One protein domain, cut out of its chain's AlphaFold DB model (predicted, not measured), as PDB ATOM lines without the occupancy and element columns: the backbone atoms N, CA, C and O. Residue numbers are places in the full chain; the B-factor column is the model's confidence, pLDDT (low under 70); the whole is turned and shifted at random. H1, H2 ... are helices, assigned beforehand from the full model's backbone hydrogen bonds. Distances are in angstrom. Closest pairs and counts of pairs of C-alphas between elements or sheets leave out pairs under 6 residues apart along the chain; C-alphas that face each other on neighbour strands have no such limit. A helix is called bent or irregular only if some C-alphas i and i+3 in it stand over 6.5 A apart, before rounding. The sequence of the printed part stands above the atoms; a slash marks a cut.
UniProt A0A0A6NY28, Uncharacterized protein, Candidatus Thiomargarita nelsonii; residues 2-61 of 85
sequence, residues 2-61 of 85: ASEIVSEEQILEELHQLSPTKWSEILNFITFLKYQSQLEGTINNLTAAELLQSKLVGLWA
ATOM      1  N   ALA A   2     180.250 188.850 198.716       41.25
ATOM      2  CA  ALA A   2     181.677 189.161 198.706       41.25
ATOM      3  C   ALA A   2     182.464 187.924 199.158       41.25
ATOM      4  O   ALA A   2     182.109 187.324 200.167       41.25
ATOM      5  N   SER A   3     183.486 187.521 198.401       47.66
ATOM      6  CA  SER A   3     184.455 186.549 198.897       47.66
ATOM      7  C   SER A   3     185.229 187.239 200.014       47.66
ATOM      8  O   SER A   3     186.066 188.103 199.740       47.66
ATOM      9  N   GLU A   4     184.906 186.931 201.264       65.31
ATOM     10  CA  GLU A   4     185.763 187.314 202.377       65.31
ATOM     11  C   GLU A   4     187.128 186.671 202.136       65.31
ATOM     12  O   GLU A   4     187.256 185.451 202.025       65.31
ATOM     13  N   ILE A   5     188.136 187.514 201.935       78.75
ATOM     14  CA  ILE A   5     189.519 187.078 201.795       78.75
ATOM     15  C   ILE A   5     189.948 186.663 203.201       78.75
ATOM     16  O   ILE A   5     190.296 187.510 204.019       78.75
ATOM     17  N   VAL A   6     189.842 185.370 203.494       84.12
ATOM     18  CA  VAL A   6     190.319 184.789 204.751       84.12
ATOM     19  C   VAL A   6     191.839 184.950 204.797       84.12
ATOM     20  O   VAL A   6     192.528 184.533 203.862       84.12
ATOM     21  N   SER A   7     192.361 185.585 205.849       89.69
ATOM     22  CA  SER A   7     193.805 185.782 206.018       89.69
ATOM     23  C   SER A   7     194.476 184.544 206.618       89.69
ATOM     24  O   SER A   7     193.828 183.706 207.249       89.69
ATOM     25  N   GLU A   8     195.789 184.414 206.427       88.38
ATOM     26  CA  GLU A   8     196.561 183.304 206.997       88.38
ATOM     27  C   GLU A   8     196.501 183.310 208.530       88.38
ATOM     28  O   GLU A   8     196.359 182.252 209.144       88.38
ATOM     29  N   GLU A   9     196.535 184.496 209.149       89.00
ATOM     30  CA  GLU A   9     196.474 184.619 210.605       89.00
ATOM     31  C   GLU A   9     195.166 184.054 211.166       89.00
ATOM     32  O   GLU A   9     195.189 183.318 212.152       89.00
ATOM     33  N   GLN A  10     194.041 184.325 210.498       90.00
ATOM     34  CA  GLN A  10     192.729 183.821 210.902       90.00
ATOM     35  C   GLN A  10     192.664 182.287 210.835       90.00
ATOM     36  O   GLN A  10     192.108 181.647 211.724       90.00
ATOM     37  N   ILE A  11     193.271 181.674 209.813       89.44
ATOM     38  CA  ILE A  11     193.313 180.209 209.671       89.44
ATOM     39  C   ILE A  11     194.132 179.574 210.800       89.44
ATOM     40  O   ILE A  11     193.727 178.551 211.356       89.44
ATOM     41  N   LEU A  12     195.281 180.163 211.140       90.88
ATOM     42  CA  LEU A  12     196.148 179.654 212.206       90.88
ATOM     43  C   LEU A  12     195.494 179.785 213.585       90.88
ATOM     44  O   LEU A  12     195.623 178.878 214.408       90.88
ATOM     45  N   GLU A  13     194.771 180.879 213.830       92.75
ATOM     46  CA  GLU A  13     194.033 181.085 215.075       92.75
ATOM     47  C   GLU A  13     192.950 180.015 215.276       92.75
ATOM     48  O   GLU A  13     192.919 179.356 216.318       92.75
ATOM     49  N   GLU A  14     192.129 179.759 214.257       91.31
ATOM     50  CA  GLU A  14     191.094 178.716 214.292       91.31
ATOM     51  C   GLU A  14     191.694 177.308 214.449       91.31
ATOM     52  O   GLU A  14     191.178 176.467 215.192       91.31
ATOM     53  N   LEU A  15     192.837 177.044 213.807       90.50
ATOM     54  CA  LEU A  15     193.535 175.762 213.925       90.50
ATOM     55  C   LEU A  15     194.033 175.506 215.353       90.50
ATOM     56  O   LEU A  15     193.974 174.368 215.827       90.50
ATOM     57  N   HIS A  16     194.487 176.543 216.059       91.06
ATOM     58  CA  HIS A  16     194.903 176.432 217.459       91.06
ATOM     59  C   HIS A  16     193.729 176.224 218.428       91.06
ATOM     60  O   HIS A  16     193.918 175.617 219.483       91.06
ATOM     61  N   GLN A  17     192.526 176.693 218.085       91.94
ATOM     62  CA  GLN A  17     191.314 176.460 218.881       91.94
ATOM     63  C   GLN A  17     190.744 175.043 218.690       91.94
ATOM     64  O   GLN A  17     189.991 174.543 219.531       91.94
ATOM     65  N   LEU A  18     191.122 174.362 217.606       90.44
ATOM     66  CA  LEU A  18     190.706 172.995 217.311       90.44
ATOM     67  C   LEU A  18     191.442 171.958 218.166       90.44
ATOM     68  O   LEU A  18     192.659 171.982 218.342       90.44
ATOM     69  N   SER A  19     190.689 170.958 218.631       91.06
ATOM     70  CA  SER A  19     191.255 169.802 219.332       91.06
ATOM     71  C   SER A  19     192.299 169.080 218.462       91.06
ATOM     72  O   SER A  19     191.996 168.769 217.305       91.06
ATOM     73  N   PRO A  20     193.458 168.674 219.020       89.81
ATOM     74  CA  PRO A  20     194.480 167.913 218.293       89.81
ATOM     75  C   PRO A  20     193.970 166.620 217.641       89.81
ATOM     76  O   PRO A  20     194.513 166.157 216.643       89.81
ATOM     77  N   THR A  21     192.886 166.043 218.167       91.44
ATOM     78  CA  THR A  21     192.233 164.854 217.590       91.44
ATOM     79  C   THR A  21     191.705 165.092 216.171       91.44
ATOM     80  O   THR A  21     191.692 164.175 215.349       91.44
ATOM     81  N   LYS A  22     191.332 166.339 215.859       89.88
ATOM     82  CA  LYS A  22     190.792 166.767 214.564       89.88
ATOM     83  C   LYS A  22     191.861 167.153 213.549       89.88
ATOM     84  O   LYS A  22     191.555 167.290 212.369       89.88
ATOM     85  N   TRP A  23     193.123 167.256 213.959       90.69
ATOM     86  CA  TRP A  23     194.207 167.647 213.055       90.69
ATOM     87  C   TRP A  23     194.436 166.631 211.929       90.69
ATOM     88  O   TRP A  23     194.834 167.010 210.832       90.69
ATOM     89  N   SER A  24     194.116 165.355 212.162       90.00
ATOM     90  CA  SER A  24     194.143 164.328 211.112       90.00
ATOM     91  C   SER A  24     193.134 164.610 209.987       90.00
ATOM     92  O   SER A  24     193.476 164.500 208.811       90.00
ATOM     93  N   GLU A  25     191.918 165.049 210.328       90.44
ATOM     94  CA  GLU A  25     190.887 165.451 209.362       90.44
ATOM     95  C   GLU A  25     191.329 166.696 208.577       90.44
ATOM     96  O   GLU A  25     191.176 166.742 207.357       90.44
ATOM     97  N   ILE A  26     191.966 167.662 209.250       92.25
ATOM     98  CA  ILE A  26     192.515 168.870 208.614       92.25
ATOM     99  C   ILE A  26     193.621 168.510 207.614       92.25
ATOM    100  O   ILE A  26     193.612 169.001 206.487       92.25
ATOM    101  N   LEU A  27     194.552 167.622 207.978       92.50
ATOM    102  CA  LEU A  27     195.610 167.169 207.067       92.50
ATOM    103  C   LEU A  27     195.047 166.455 205.832       92.50
ATOM    104  O   LEU A  27     195.536 166.676 204.720       92.50
ATOM    105  N   ASN A  28     194.003 165.644 206.009       93.25
ATOM    106  CA  ASN A  28     193.304 165.015 204.890       93.25
ATOM    107  C   ASN A  28     192.662 166.069 203.981       93.25
ATOM    108  O   ASN A  28     192.796 165.994 202.761       93.25
ATOM    109  N   PHE A  29     192.025 167.084 204.564       92.81
ATOM    110  CA  PHE A  29     191.395 168.158 203.806       92.81
ATOM    111  C   PHE A  29     192.415 169.023 203.050       92.81
ATOM    112  O   PHE A  29     192.238 169.280 201.864       92.81
ATOM    113  N   ILE A  30     193.538 169.396 203.674       92.69
ATOM    114  CA  ILE A  30     194.630 170.121 203.000       92.69
ATOM    115  C   ILE A  30     195.204 169.287 201.850       92.69
ATOM    116  O   ILE A  30     195.468 169.816 200.772       92.69
ATOM    117  N   THR A  31     195.390 167.982 202.061       93.62
ATOM    118  CA  THR A  31     195.833 167.062 201.002       93.62
ATOM    119  C   THR A  31     194.849 167.050 199.834       93.62
ATOM    120  O   THR A  31     195.267 167.151 198.681       93.62
ATOM    121  N   PHE A  32     193.548 166.995 200.122       90.06
ATOM    122  CA  PHE A  32     192.500 167.084 199.110       90.06
ATOM    123  C   PHE A  32     192.543 168.416 198.346       90.06
ATOM    124  O   PHE A  32     192.548 168.400 197.119       90.06
ATOM    125  N   LEU A  33     192.656 169.554 199.036       90.38
ATOM    126  CA  LEU A  33     192.724 170.870 198.390       90.38
ATOM    127  C   LEU A  33     193.959 171.015 197.490       90.38
ATOM    128  O   LEU A  33     193.870 171.590 196.406       90.38
ATOM    129  N   LYS A  34     195.105 170.453 197.895       88.06
ATOM    130  CA  LYS A  34     196.311 170.402 197.052       88.06
ATOM    131  C   LYS A  34     196.090 169.572 195.790       88.06
ATOM    132  O   LYS A  34     196.517 169.973 194.716       88.06
ATOM    133  N   TYR A  35     195.418 168.431 195.913       84.25
ATOM    134  CA  TYR A  35     195.072 167.608 194.759       84.25
ATOM    135  C   TYR A  35     194.071 168.318 193.833       84.25
ATOM    136  O   TYR A  35     194.228 168.301 192.616       84.25
ATOM    137  N   GLN A  36     193.073 168.999 194.399       81.50
ATOM    138  CA  GLN A  36     192.089 169.758 193.636       81.50
ATOM    139  C   GLN A  36     192.734 170.905 192.847       81.50
ATOM    140  O   GLN A  36     192.454 171.038 191.659       81.50
ATOM    141  N   SER A  37     193.632 171.689 193.450       79.44
ATOM    142  CA  SER A  37     194.308 172.780 192.733       79.44
ATOM    143  C   SER A  37     195.203 172.272 191.599       79.44
ATOM    144  O   SER A  37     195.324 172.920 190.559       79.44
ATOM    145  N   GLN A  38     195.777 171.073 191.745       75.31
ATOM    146  CA  GLN A  38     196.477 170.392 190.656       75.31
ATOM    147  C   GLN A  38     195.514 169.963 189.540       75.31
ATOM    148  O   GLN A  38     195.831 170.125 188.361       75.31
ATOM    149  N   LEU A  39     194.324 169.460 189.878       64.06
ATOM    150  CA  LEU A  39     193.307 169.089 188.891       64.06
ATOM    151  C   LEU A  39     192.716 170.293 188.152       64.06
ATOM    152  O   LEU A  39     192.486 170.194 186.950       64.06
ATOM    153  N   GLU A  40     192.508 171.423 188.822       63.41
ATOM    154  CA  GLU A  40     191.980 172.645 188.199       63.41
ATOM    155  C   GLU A  40     192.907 173.183 187.095       63.41
ATOM    156  O   GLU A  40     192.427 173.736 186.110       63.41
ATOM    157  N   GLY A  41     194.219 172.922 187.180       57.59
ATOM    158  CA  GLY A  41     195.172 173.173 186.089       57.59
ATOM    159  C   GLY A  41     195.237 172.079 185.011       57.59
ATOM    160  O   GLY A  41     195.906 172.261 183.997       57.59
ATOM    161  N   THR A  42     194.571 170.939 185.220       55.75
ATOM    162  CA  THR A  42     194.636 169.753 184.345       55.75
ATOM    163  C   THR A  42     193.348 169.522 183.549       55.75
ATOM    164  O   THR A  42     193.395 168.878 182.498       55.75
ATOM    165  N   ILE A  43     192.199 170.062 183.982       57.31
ATOM    166  CA  ILE A  43     190.962 170.059 183.182       57.31
ATOM    167  C   ILE A  43     191.082 171.123 182.084       57.31
ATOM    168  O   ILE A  43     190.432 172.166 182.095       57.31
ATOM    169  N   ASN A  44     191.930 170.847 181.097       63.66
ATOM    170  CA  ASN A  44     191.851 171.523 179.816       63.66
ATOM    171  C   ASN A  44     190.579 171.019 179.140       63.66
ATOM    172  O   ASN A  44     190.514 169.873 178.695       63.66
ATOM    173  N   ASN A  45     189.548 171.862 179.094       69.50
ATOM    174  CA  ASN A  45     188.387 171.619 178.249       69.50
ATOM    175  C   ASN A  45     188.862 171.618 176.794       69.50
ATOM    176  O   ASN A  45     188.956 172.669 176.165       69.50
ATOM    177  N   LEU A  46     189.213 170.440 176.284       76.69
ATOM    178  CA  LEU A  46     189.622 170.280 174.900       76.69
ATOM    179  C   LEU A  46     188.391 170.454 174.017       76.69
ATOM    180  O   LEU A  46     187.359 169.806 174.216       76.69
ATOM    181  N   THR A  47     188.510 171.298 173.001       85.94
ATOM    182  CA  THR A  47     187.572 171.274 171.882       85.94
ATOM    183  C   THR A  47     187.600 169.891 171.224       85.94
ATOM    184  O   THR A  47     188.577 169.149 171.330       85.94
ATOM    185  N   ALA A  48     186.546 169.528 170.487       82.94
ATOM    186  CA  ALA A  48     186.513 168.244 169.779       82.94
ATOM    187  C   ALA A  48     187.731 168.045 168.847       82.94
ATOM    188  O   ALA A  48     188.223 166.927 168.705       82.94
ATOM    189  N   ALA A  49     188.244 169.131 168.255       85.00
ATOM    190  CA  ALA A  49     189.434 169.109 167.410       85.00
ATOM    191  C   ALA A  49     190.716 168.819 168.212       85.00
ATOM    192  O   ALA A  49     191.517 167.979 167.806       85.00
ATOM    193  N   GLU A  50     190.897 169.463 169.364       84.69
ATOM    194  CA  GLU A  50     192.050 169.223 170.241       84.69
ATOM    195  C   GLU A  50     191.990 167.832 170.880       84.69
ATOM    196  O   GLU A  50     193.010 167.154 170.992       84.69
ATOM    197  N   LEU A  51     190.792 167.348 171.221       83.19
ATOM    198  CA  LEU A  51     190.591 165.991 171.723       83.19
ATOM    199  C   LEU A  51     191.013 164.949 170.678       83.19
ATOM    200  O   LEU A  51     191.700 163.986 171.022       83.19
ATOM    201  N   LEU A  52     190.680 165.161 169.402       82.94
ATOM    202  CA  LEU A  52     191.128 164.296 168.308       82.94
ATOM    203  C   LEU A  52     192.663 164.283 168.171       82.94
ATOM    204  O   LEU A  52     193.244 163.246 167.866       82.94
ATOM    205  N   GLN A  53     193.329 165.410 168.445       84.56
ATOM    206  CA  GLN A  53     194.792 165.536 168.393       84.56
ATOM    207  C   GLN A  53     195.503 165.051 169.671       84.56
ATOM    208  O   GLN A  53     196.691 164.733 169.630       84.56
ATOM    209  N   SER A  54     194.789 164.937 170.796       82.44
ATOM    210  CA  SER A  54     195.337 164.579 172.118       82.44
ATOM    211  C   SER A  54     195.833 163.133 172.247       82.44
ATOM    212  O   SER A  54     196.333 162.747 173.300       82.44
ATOM    213  N   LYS A  55     195.671 162.310 171.200       76.12
ATOM    214  CA  LYS A  55     195.918 160.855 171.196       76.12
ATOM    215  C   LYS A  55     195.054 160.053 172.188       76.12
ATOM    216  O   LYS A  55     195.209 158.839 172.272       76.12
ATOM    217  N   LEU A  56     194.127 160.696 172.908       80.50
ATOM    218  CA  LEU A  56     193.116 160.016 173.727       80.50
ATOM    219  C   LEU A  56     192.068 159.324 172.845       80.50
ATOM    220  O   LEU A  56     191.651 158.199 173.123       80.50
ATOM    221  N   VAL A  57     191.661 159.980 171.754       78.12
ATOM    222  CA  VAL A  57     190.783 159.382 170.741       78.12
ATOM    223  C   VAL A  57     191.584 158.358 169.943       78.12
ATOM    224  O   VAL A  57     192.632 158.677 169.392       78.12
ATOM    225  N   GLY A  58     191.084 157.123 169.883       76.50
ATOM    226  CA  GLY A  58     191.751 156.027 169.177       76.50
ATOM    227  C   GLY A  58     192.752 155.231 170.018       76.50
ATOM    228  O   GLY A  58     193.326 154.287 169.497       76.50
ATOM    229  N   LEU A  59     192.898 155.507 171.324       81.62
ATOM    230  CA  LEU A  59     193.782 154.738 172.226       81.62
ATOM    231  C   LEU A  59     193.478 153.224 172.249       81.62
ATOM    232  O   LEU A  59     194.329 152.411 172.591       81.62
ATOM    233  N   TRP A  60     192.262 152.847 171.859       75.38
ATOM    234  CA  TRP A  60     191.776 151.469 171.803       75.38
ATOM    235  C   TRP A  60     191.632 150.952 170.367       75.38
ATOM    236  O   TRP A  60     191.160 149.837 170.182       75.38
ATOM    237  N   ALA A  61     192.000 151.748 169.357       78.94
ATOM    238  CA  ALA A  61     191.833 151.384 167.950       78.94
ATOM    239  C   ALA A  61     192.685 150.167 167.565       78.94
ATOM    240  O   ALA A  61     192.243 149.339 166.776       78.94
TER     241      ALA A  61
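This is residues 2 to 61 of the 85 residues of an uncharacterized protein of Candidatus Thiomargarita nelsonii (UniProt A0A0A6NY28). An open, extended arrangement with no packed core: the long helix H2 makes most of the length, H1 folds back from its beginning in an open V, and the small H3 lies beyond its other end, past a stretched link. The 60 printed residues hold three named helices, H1, H2, H3 in that order, and no named strand; the class is all helix. The whole is extended, with a radius of gyration of the C-alphas of 19.6 A, and flat, spanning 56 by 30 by 13 A.

H1, residues 8 to 17, begins at C-alpha 8 (196.561, 183.304, 206.997) and is 14.7 A long. H2, residues 20 to 40, is 30.6 A long; it is irregular, but only just: C-alphas 21 and 24 are 6.8 A apart. H3, residues 48 to 53, is 8.8 A long and ends at C-alpha 53 (194.792, 165.536, 168.393).

H1 and H2, joined by a tight link, are only just apart, at 8.2 A. H3 is apart from both. Every O i to N i+4 pair is within hydrogen-bond range in H1 and H3, and 15 of 17 in H2.

The C-alphas of Gln 17 and Ala 61, the two farthest apart, are 56.8 A apart. The printed part has no cut and no long link. pLDDT is under 70 at residues 2 to 4 and 39 to 45.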